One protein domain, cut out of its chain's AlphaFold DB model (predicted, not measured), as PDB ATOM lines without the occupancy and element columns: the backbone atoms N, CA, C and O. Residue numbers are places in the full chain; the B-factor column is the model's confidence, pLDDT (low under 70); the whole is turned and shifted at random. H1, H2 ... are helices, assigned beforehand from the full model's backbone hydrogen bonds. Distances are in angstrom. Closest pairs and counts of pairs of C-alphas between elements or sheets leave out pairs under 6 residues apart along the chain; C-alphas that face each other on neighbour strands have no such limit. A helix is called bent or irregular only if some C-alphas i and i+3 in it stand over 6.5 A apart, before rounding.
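What this domain is: This is residues 476 to 538 of the 745 residues of the protein "RING-type domain-containing protein" of Oryctes borbonicus (UniProt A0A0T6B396). The domain is a small rounded cluster of five short helices, with H4 and H5 in its middle, H1 and H3 at one end, and H2 at the other end. H3 crosses H5, and the loop of residues 485 to 496 joins the two ends. The printed part has 63 residues with five named helices, in the order H1, H2, H3, H4, H5, and no named strand; the class is all helix. It is compact, with a radius of gyration of the C-alphas of 10.5 A, and its C-alphas span 25 by 25 by 18 A.

How they stand to each other: H1, residues 476 to 484, only just touches H3, residues 507 to 516, with 3 pairs of C-alphas within 8 A. Their closest C-alphas, of Ser 477 and Ile 513, are 6.9 A apart, and they run opposite ways at a steep tilt of 47 degrees. H2, residues 497 to 501, touches H5, residues 528 to 536, where the closest C-alphas, of Ala 499 and Ser 529, are 4.6 A apart. H5 is the hub, touching three helices. H3 touches H5 at a steep tilt of 67 degrees, the same way, and their closest C-alphas, of Cys 511 and Phe 533, are 6.6 A apart. H4, residues 521 to 526, and H5 touch only at the corner by their link, and only just, with 3 pairs of C-alphas within 8 A; the closest, of Cys 524 and Met 530, are 5.5 A apart. H2 and H4 are apart. In H1 and H3 every O i to N i+4 pair is within hydrogen-bond range; H2 has 0 of 1 and 2 of 2 O i to N i+3 pairs, H4 has 1 of 2, and H5 has 2 of 5 and 4 of 6 O i to N i+3 pairs.

Where its parts are: H1 begins at C-alpha 476 (-26.008, 4.669, 22.139) and is 12.4 A long from first to last C-alpha. H2 is 7.5 A long. H3, the longest helix by residues, is 14.7 A long and begins at C-alpha 507 (-37.475, 7.863, 16.958). H4 is 8.9 A long. H5 is 14.3 A long and ends at C-alpha 536 (-38.396, 17.435, 6.771); it is irregular, but only just, with C-alphas 529 and 532 6.7 A apart.

The domain as a whole: The two C-alphas farthest apart, of Lys 491 and Glu 508, are 27.3 A apart. The printed part has no cut. The link from H1 to H2, with 12 residues, is long; the other three are tight. The mean pLDDT of the printed part is 86.5, and residues 518 to 519 are under 70.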
ATOM      1  N   ILE A 476     -24.567   4.409  22.314       87.31
ATOM      2  CA  ILE A 476     -26.008   4.669  22.139       87.31
ATOM      3  C   ILE A 476     -26.385   4.610  20.653       87.31
ATOM      4  O   ILE A 476     -27.412   4.029  20.301       87.31
ATOM      5  N   SER A 477     -25.540   5.162  19.780       88.81
ATOM      6  CA  SER A 477     -25.750   5.136  18.329       88.81
ATOM      7  C   SER A 477     -25.740   3.709  17.780       88.81
ATOM      8  O   SER A 477     -26.627   3.345  17.013       88.81
ATOM      9  N   GLU A 478     -24.804   2.869  18.218       90.25
ATOM     10  CA  GLU A 478     -24.752   1.449  17.858       90.25
ATOM     11  C   GLU A 478     -25.988   0.687  18.343       90.25
ATOM     12  O   GLU A 478     -26.545  -0.113  17.592       90.25
ATOM     13  N   CYS A 479     -26.458   0.963  19.563       90.25
ATOM     14  CA  CYS A 479     -27.702   0.402  20.091       90.25
ATOM     15  C   CYS A 479     -28.906   0.799  19.222       90.25
ATOM     16  O   CYS A 479     -29.698  -0.053  18.815       90.25
ATOM     17  N   PHE A 480     -29.030   2.083  18.889       91.62
ATOM     18  CA  PHE A 480     -30.106   2.577  18.035       91.62
ATOM     19  C   PHE A 480     -30.066   1.954  16.632       91.62
ATOM     20  O   PHE A 480     -31.103   1.518  16.124       91.62
ATOM     21  N   ILE A 481     -28.875   1.873  16.025       92.19
ATOM     22  CA  ILE A 481     -28.667   1.240  14.721       92.19
ATOM     23  C   ILE A 481     -29.048  -0.234  14.794       92.19
ATOM     24  O   ILE A 481     -29.838  -0.681  13.975       92.19
ATOM     25  N   TYR A 482     -28.548  -0.982  15.777       91.75
ATOM     26  CA  TYR A 482     -28.813  -2.415  15.906       91.75
ATOM     27  C   TYR A 482     -30.315  -2.734  15.901       91.75
ATOM     28  O   TYR A 482     -30.745  -3.665  15.224       91.75
ATOM     29  N   LEU A 483     -31.117  -1.930  16.603       91.06
ATOM     30  CA  LEU A 483     -32.550  -2.169  16.757       91.06
ATOM     31  C   LEU A 483     -33.397  -1.708  15.555       91.06
ATOM     32  O   LEU A 483     -34.501  -2.211  15.352       91.06
ATOM     33  N   ASN A 484     -32.896  -0.756  14.762       91.19
ATOM     34  CA  ASN A 484     -33.626  -0.161  13.637       91.19
ATOM     35  C   ASN A 484     -33.003  -0.448  12.259       91.19
ATOM     36  O   ASN A 484     -33.533   0.003  11.240       91.19
ATOM     37  N   LYS A 485     -31.889  -1.186  12.199       91.38
ATOM     38  CA  LYS A 485     -31.179  -1.498  10.955       91.38
ATOM     39  C   LYS A 485     -32.097  -2.197   9.964       91.38
ATOM     40  O   LYS A 485     -32.879  -3.082  10.312       91.38
ATOM     41  N   SER A 486     -31.982  -1.816   8.697       89.12
ATOM     42  CA  SER A 486     -32.790  -2.409   7.637       89.12
ATOM     43  C   SER A 486     -32.069  -2.429   6.295       89.12
ATOM     44  O   SER A 486     -31.199  -1.603   6.035       89.12
ATOM     45  N   ASN A 487     -32.471  -3.356   5.424       87.69
ATOM     46  CA  ASN A 487     -31.927  -3.488   4.071       87.69
ATOM     47  C   ASN A 487     -32.737  -2.684   3.031       87.69
ATOM     48  O   ASN A 487     -32.749  -3.033   1.854       87.69
ATOM     49  N   ASP A 488     -33.436  -1.624   3.448       90.38
ATOM     50  CA  ASP A 488     -34.286  -0.796   2.574       90.38
ATOM     51  C   ASP A 488     -33.503   0.323   1.883       90.38
ATOM     52  O   ASP A 488     -33.943   1.470   1.781       90.38
ATOM     53  N   SER A 489     -32.311  -0.011   1.405       91.19
ATOM     54  CA  SER A 489     -31.461   0.884   0.638       91.19
ATOM     55  C   SER A 489     -30.998   0.210  -0.648       91.19
ATOM     56  O   SER A 489     -30.870  -1.008  -0.765       91.19
ATOM     57  N   CYS A 490     -30.777   1.031  -1.665       92.56
ATOM     58  CA  CYS A 490     -30.088   0.622  -2.872       92.56
ATOM     59  C   CYS A 490     -28.619   0.288  -2.552       92.56
ATOM     60  O   CYS A 490     -28.077   0.706  -1.532       92.56
ATOM     61  N   LYS A 491     -27.917  -0.368  -3.480       90.38
ATOM     62  CA  LYS A 491     -26.465  -0.609  -3.395       90.38
ATOM     63  C   LYS A 491     -25.637   0.674  -3.247       90.38
ATOM     64  O   LYS A 491     -24.564   0.635  -2.666       90.38
ATOM     65  N   CYS A 492     -26.133   1.810  -3.743       91.50
ATOM     66  CA  CYS A 492     -25.522   3.129  -3.531       91.50
ATOM     67  C   CYS A 492     -25.957   3.807  -2.217       91.50
ATOM     68  O   CYS A 492     -25.758   5.007  -2.043       91.50
ATOM     69  N   SER A 493     -26.617   3.057  -1.333       89.75
ATOM     70  CA  SER A 493     -27.218   3.485  -0.067       89.75
ATOM     71  C   SER A 493     -28.359   4.503  -0.163       89.75
ATOM     72  O   SER A 493     -28.799   5.031   0.854       89.75
ATOM     73  N   PHE A 494     -28.878   4.769  -1.361       91.62
ATOM     74  CA  PHE A 494     -30.059   5.615  -1.535       91.62
ATOM     75  C   PHE A 494     -31.311   4.890  -1.018       91.62
ATOM     76  O   PHE A 494     -31.460   3.701  -1.317       91.62
ATOM     77  N   PRO A 495     -32.212   5.537  -0.261       92.31
ATOM     78  CA  PRO A 495     -33.312   4.833   0.386       92.31
ATOM     79  C   PRO A 495     -34.310   4.296  -0.639       92.31
ATOM     80  O   PRO A 495     -34.577   4.933  -1.659       92.31
ATOM     81  N   LEU A 496     -34.860   3.116  -0.378       92.06
ATOM     82  CA  LEU A 496     -35.976   2.562  -1.140       92.06
ATOM     83  C   LEU A 496     -37.305   3.095  -0.596       92.06
ATOM     84  O   LEU A 496     -37.392   3.531   0.551       92.06
ATOM     85  N   SER A 497     -38.366   3.008  -1.397       89.25
ATOM     86  CA  SER A 497     -39.716   3.416  -0.980       89.25
ATOM     87  C   SER A 497     -40.253   2.599   0.200       89.25
ATOM     88  O   SER A 497     -41.055   3.102   0.977       89.25
ATOM     89  N   SER A 498     -39.785   1.362   0.391       88.38
ATOM     90  CA  SER A 498     -40.123   0.539   1.557       88.38
ATOM     91  C   SER A 498     -39.621   1.139   2.876       88.38
ATOM     92  O   SER A 498     -40.227   0.899   3.921       88.38
ATOM     93  N   ALA A 499     -38.563   1.959   2.844       89.19
ATOM     94  CA  ALA A 499     -37.995   2.581   4.036       89.19
ATOM     95  C   ALA A 499     -38.960   3.569   4.709       89.19
ATOM     96  O   ALA A 499     -38.965   3.654   5.937       89.19
ATOM     97  N   SER A 500     -39.784   4.289   3.935       86.94
ATOM     98  CA  SER A 500     -40.745   5.271   4.466       86.94
ATOM     99  C   SER A 500     -41.961   4.635   5.147       86.94
ATOM    100  O   SER A 500     -42.680   5.313   5.874       86.94
ATOM    101  N   LEU A 501     -42.176   3.327   4.965       84.44
ATOM    102  CA  LEU A 501     -43.282   2.580   5.575       84.44
ATOM    103  C   LEU A 501     -42.915   1.942   6.922       84.44
ATOM    104  O   LEU A 501     -43.789   1.421   7.614       84.44
ATOM    105  N   LYS A 502     -41.631   1.933   7.290       83.38
ATOM    106  CA  LYS A 502     -41.158   1.265   8.504       83.38
ATOM    107  C   LYS A 502     -41.274   2.157   9.731       83.38
ATOM    108  O   LYS A 502     -40.870   3.317   9.714       83.38
ATOM    109  N   MET A 503     -41.768   1.571  10.819       81.31
ATOM    110  CA  MET A 503     -41.739   2.212  12.130       81.31
ATOM    111  C   MET A 503     -40.332   2.182  12.721       81.31
ATOM    112  O   MET A 503     -39.614   1.192  12.590       81.31
ATOM    113  N   ILE A 504     -39.973   3.268  13.400       85.75
ATOM    114  CA  ILE A 504     -38.673   3.457  14.040       85.75
ATOM    115  C   ILE A 504     -38.898   3.415  15.545       85.75
ATOM    116  O   ILE A 504     -39.663   4.208  16.094       85.75
ATOM    117  N   HIS A 505     -38.234   2.491  16.220       85.00
ATOM    118  CA  HIS A 505     -38.250   2.432  17.670       85.00
ATOM    119  C   HIS A 505     -37.327   3.515  18.225       85.00
ATOM    120  O   HIS A 505     -36.190   3.655  17.770       85.00
ATOM    121  N   PHE A 506     -37.802   4.240  19.241       86.19
ATOM    122  CA  PHE A 506     -37.073   5.351  19.863       86.19
ATOM    123  C   PHE A 506     -36.706   6.464  18.861       86.19
ATOM    124  O   PHE A 506     -35.569   6.933  18.825       86.19
ATOM    125  N   TYR A 507     -37.667   6.874  18.027       88.44
ATOM    126  CA  TYR A 507     -37.475   7.863  16.958       88.44
ATOM    127  C   TYR A 507     -36.808   9.163  17.432       88.44
ATOM    128  O   TYR A 507     -35.923   9.681  16.755       88.44
ATOM    129  N   GLU A 508     -37.173   9.659  18.615       86.56
ATOM    130  CA  GLU A 508     -36.623  10.888  19.200       86.56
ATOM    131  C   GLU A 508     -35.112  10.787  19.413       86.56
ATOM    132  O   GLU A 508     -34.386  11.723  19.088       86.56
ATOM    133  N   ILE A 509     -34.634   9.635  19.895       86.00
ATOM    134  CA  ILE A 509     -33.201   9.368  20.067       86.00
ATOM    135  C   ILE A 509     -32.500   9.425  18.707       86.00
ATOM    136  O   ILE A 509     -31.459  10.064  18.578       86.00
ATOM    137  N   GLY A 510     -33.091   8.813  17.677       88.56
ATOM    138  CA  GLY A 510     -32.568   8.869  16.312       88.56
ATOM    139  C   GLY A 510     -32.451  10.298  15.775       88.56
ATOM    140  O   GLY A 510     -31.436  10.643  15.171       88.56
ATOM    141  N   CYS A 511     -33.459  11.142  16.008       87.44
ATOM    142  CA  CYS A 511     -33.448  12.548  15.593       87.44
ATOM    143  C   CYS A 511     -32.320  13.340  16.270       87.44
ATOM    144  O   CYS A 511     -31.614  14.085  15.595       87.44
ATOM    145  N   GLU A 512     -32.113  13.144  17.575       86.00
ATOM    146  CA  GLU A 512     -31.021  13.783  18.324       86.00
ATOM    147  C   GLU A 512     -29.643  13.297  17.847       86.00
ATOM    148  O   GLU A 512     -28.728  14.105  17.685       86.00
ATOM    149  N   ILE A 513     -29.493  11.999  17.545       86.75
ATOM    150  CA  ILE A 513     -28.260  11.452  16.956       86.75
ATOM    151  C   ILE A 513     -27.977  12.125  15.607       86.75
ATOM    152  O   ILE A 513     -26.861  12.589  15.379       86.75
ATOM    153  N   ILE A 514     -28.975  12.223  14.719       86.50
ATOM    154  CA  ILE A 514     -28.813  12.895  13.419       86.50
ATOM    155  C   ILE A 514     -28.467  14.369  13.591       86.50
ATOM    156  O   ILE A 514     -27.588  14.853  12.886       86.50
ATOM    157  N   GLY A 515     -29.128  15.066  14.516       81.25
ATOM    158  CA  GLY A 515     -28.899  16.488  14.767       81.25
ATOM    159  C   GLY A 515     -27.463  16.825  15.179       81.25
ATOM    160  O   GLY A 515     -27.048  17.968  15.019       81.25
ATOM    161  N   LYS A 516     -26.696  15.844  15.671       80.31
ATOM    162  CA  LYS A 516     -25.283  15.998  16.052       80.31
ATOM    163  C   LYS A 516     -24.278  15.652  14.965       80.31
ATOM    164  O   LYS A 516     -23.110  16.012  15.093       80.31
ATOM    165  N   TYR A 517     -24.694  14.932  13.929       73.00
ATOM    166  CA  TYR A 517     -23.833  14.649  12.792       73.00
ATOM    167  C   TYR A 517     -23.966  15.767  11.757       73.00
ATOM    168  O   TYR A 517     -25.055  16.008  11.243       73.00
ATOM    169  N   ASP A 518     -22.843  16.368  11.353       62.22
ATOM    170  CA  ASP A 518     -22.809  17.371  10.271       62.22
ATOM    171  C   ASP A 518     -23.357  16.826   8.938       62.22
ATOM    172  O   ASP A 518     -23.808  17.568   8.064       62.22
ATOM    173  N   ASN A 519     -23.331  15.499   8.773       66.00
ATOM    174  CA  ASN A 519     -23.855  14.800   7.613       66.00
ATOM    175  C   ASN A 519     -24.773  13.648   8.046       66.00
ATOM    176  O   ASN A 519     -24.314  12.574   8.440       66.00
ATOM    177  N   PHE A 520     -26.085  13.842   7.890       73.94
ATOM    178  CA  PHE A 520     -27.105  12.843   8.224       73.94
ATOM    179  C   PHE A 520     -26.987  11.533   7.420       73.94
ATOM    180  O   PHE A 520     -27.631  10.541   7.767       73.94
ATOM    181  N   SER A 521     -26.167  11.491   6.360       70.50
ATOM    182  CA  SER A 521     -26.015  10.301   5.520       70.50
ATOM    183  C   SER A 521     -25.443   9.096   6.265       70.50
ATOM    184  O   SER A 521     -25.797   7.979   5.911       70.50
ATOM    185  N   THR A 522     -24.614   9.265   7.300       80.75
ATOM    186  CA  THR A 522     -23.986   8.119   7.985       80.75
ATOM    187  C   THR A 522     -25.018   7.250   8.699       80.75
ATOM    188  O   THR A 522     -25.082   6.051   8.441       80.75
ATOM    189  N   LEU A 523     -25.888   7.850   9.521       86.75
ATOM    190  CA  LEU A 523     -26.952   7.103  10.198       86.75
ATOM    191  C   LEU A 523     -28.014   6.618   9.206       86.75
ATOM    192  O   LEU A 523     -28.458   5.478   9.288       86.75
ATOM    193  N   CYS A 524     -28.395   7.458   8.240       88.62
ATOM    194  CA  CYS A 524     -29.436   7.110   7.274       88.62
ATOM    195  C   CYS A 524     -29.019   5.978   6.315       88.62
ATOM    196  O   CYS A 524     -29.885   5.303   5.767       88.62
ATOM    197  N   LYS A 525     -27.717   5.725   6.120       87.69
ATOM    198  CA  LYS A 525     -27.224   4.553   5.373       87.69
ATOM    199  C   LYS A 525     -27.547   3.239   6.085       87.69
ATOM    200  O   LYS A 525     -27.955   2.283   5.431       87.69
ATOM    201  N   GLU A 526     -27.377   3.205   7.407       89.88
ATOM    202  CA  GLU A 526     -27.647   2.026   8.240       89.88
ATOM    203  C   GLU A 526     -29.135   1.903   8.605       89.88
ATOM    204  O   GLU A 526     -29.678   0.800   8.695       89.88
ATOM    205  N   VAL A 527     -29.816   3.043   8.770       92.75
ATOM    206  CA  VAL A 527     -31.245   3.138   9.090       92.75
ATOM    207  C   VAL A 527     -31.964   4.021   8.050       92.75
ATOM    208  O   VAL A 527     -32.305   5.169   8.345       92.75
ATOM    209  N   PRO A 528     -32.234   3.513   6.828       92.06
ATOM    210  CA  PRO A 528     -32.890   4.272   5.752       92.06
ATOM    211  C   PRO A 528     -34.227   4.921   6.127       92.06
ATOM    212  O   PRO A 528     -34.594   5.967   5.594       92.06
ATOM    213  N   SER A 529     -34.971   4.357   7.074       91.38
ATOM    214  CA  SER A 529     -36.228   4.950   7.540       91.38
ATOM    215  C   SER A 529     -36.038   6.325   8.184       91.38
ATOM    216  O   SER A 529     -36.946   7.150   8.128       91.38
ATOM    217  N   MET A 530     -34.843   6.626   8.705       91.81
ATOM    218  CA  MET A 530     -34.533   7.924   9.301       91.81
ATOM    219  C   MET A 530     -34.430   9.072   8.291       91.81
ATOM    220  O   MET A 530     -34.417  10.220   8.727       91.81
ATOM    221  N   TYR A 531     -34.416   8.818   6.971       90.06
ATOM    222  CA  TYR A 531     -34.357   9.877   5.949       90.06
ATOM    223  C   TYR A 531     -35.504  10.899   6.054       90.06
ATOM    224  O   TYR A 531     -35.339  12.029   5.598       90.06
ATOM    225  N   ARG A 532     -36.632  10.558   6.698       90.19
ATOM    226  CA  ARG A 532     -37.739  11.493   6.946       90.19
ATOM    227  C   ARG A 532     -37.302  12.749   7.706       90.19
ATOM    228  O   ARG A 532     -37.619  13.848   7.265       90.19
ATOM    229  N   PHE A 533     -36.571  12.598   8.812       87.88
ATOM    230  CA  PHE A 533     -36.173  13.715   9.677       87.88
ATOM    231  C   PHE A 533     -35.301  14.772   8.971       87.88
ATOM    232  O   PHE A 533     -35.674  15.949   8.992       87.88
ATOM    233  N   PRO A 534     -34.176  14.416   8.314       85.50
ATOM    234  CA  PRO A 534     -33.371  15.395   7.603       85.50
ATOM    235  C   PRO A 534     -34.123  15.968   6.406       85.50
ATOM    236  O   PRO A 534     -34.006  17.160   6.159       85.50
ATOM    237  N   LEU A 535     -34.937  15.177   5.693       87.06
ATOM    238  CA  LEU A 535     -35.742  15.699   4.589       87.06
ATOM    239  C   LEU A 535     -36.789  16.715   5.051       87.06
ATOM    240  O   LEU A 535     -37.055  17.668   4.330       87.06
ATOM    241  N   GLU A 536     -37.382  16.531   6.229       86.25
ATOM    242  CA  GLU A 536     -38.396  17.435   6.771       86.25
ATOM    243  C   GLU A 536     -37.818  18.790   7.210       86.25
ATOM    244  O   GLU A 536     -38.516  19.808   7.105       86.25
ATOM    245  N   ASN A 537     -36.551  18.784   7.638       80.38
ATOM    246  CA  ASN A 537     -35.796  19.930   8.151       80.38
ATOM    247  C   ASN A 537     -34.736  20.458   7.165       80.38
ATOM    248  O   ASN A 537     -33.916  21.302   7.519       80.38
ATOM    249  N   CYS A 538     -34.719  19.968   5.923       74.06
ATOM    250  CA  CYS A 538     -33.696  20.352   4.962       74.06
ATOM    251  C   CYS A 538     -33.936  21.771   4.427       74.06
ATOM    252  O   CYS A 538     -35.005  22.073   3.889       74.06
TER     253      CYS A 538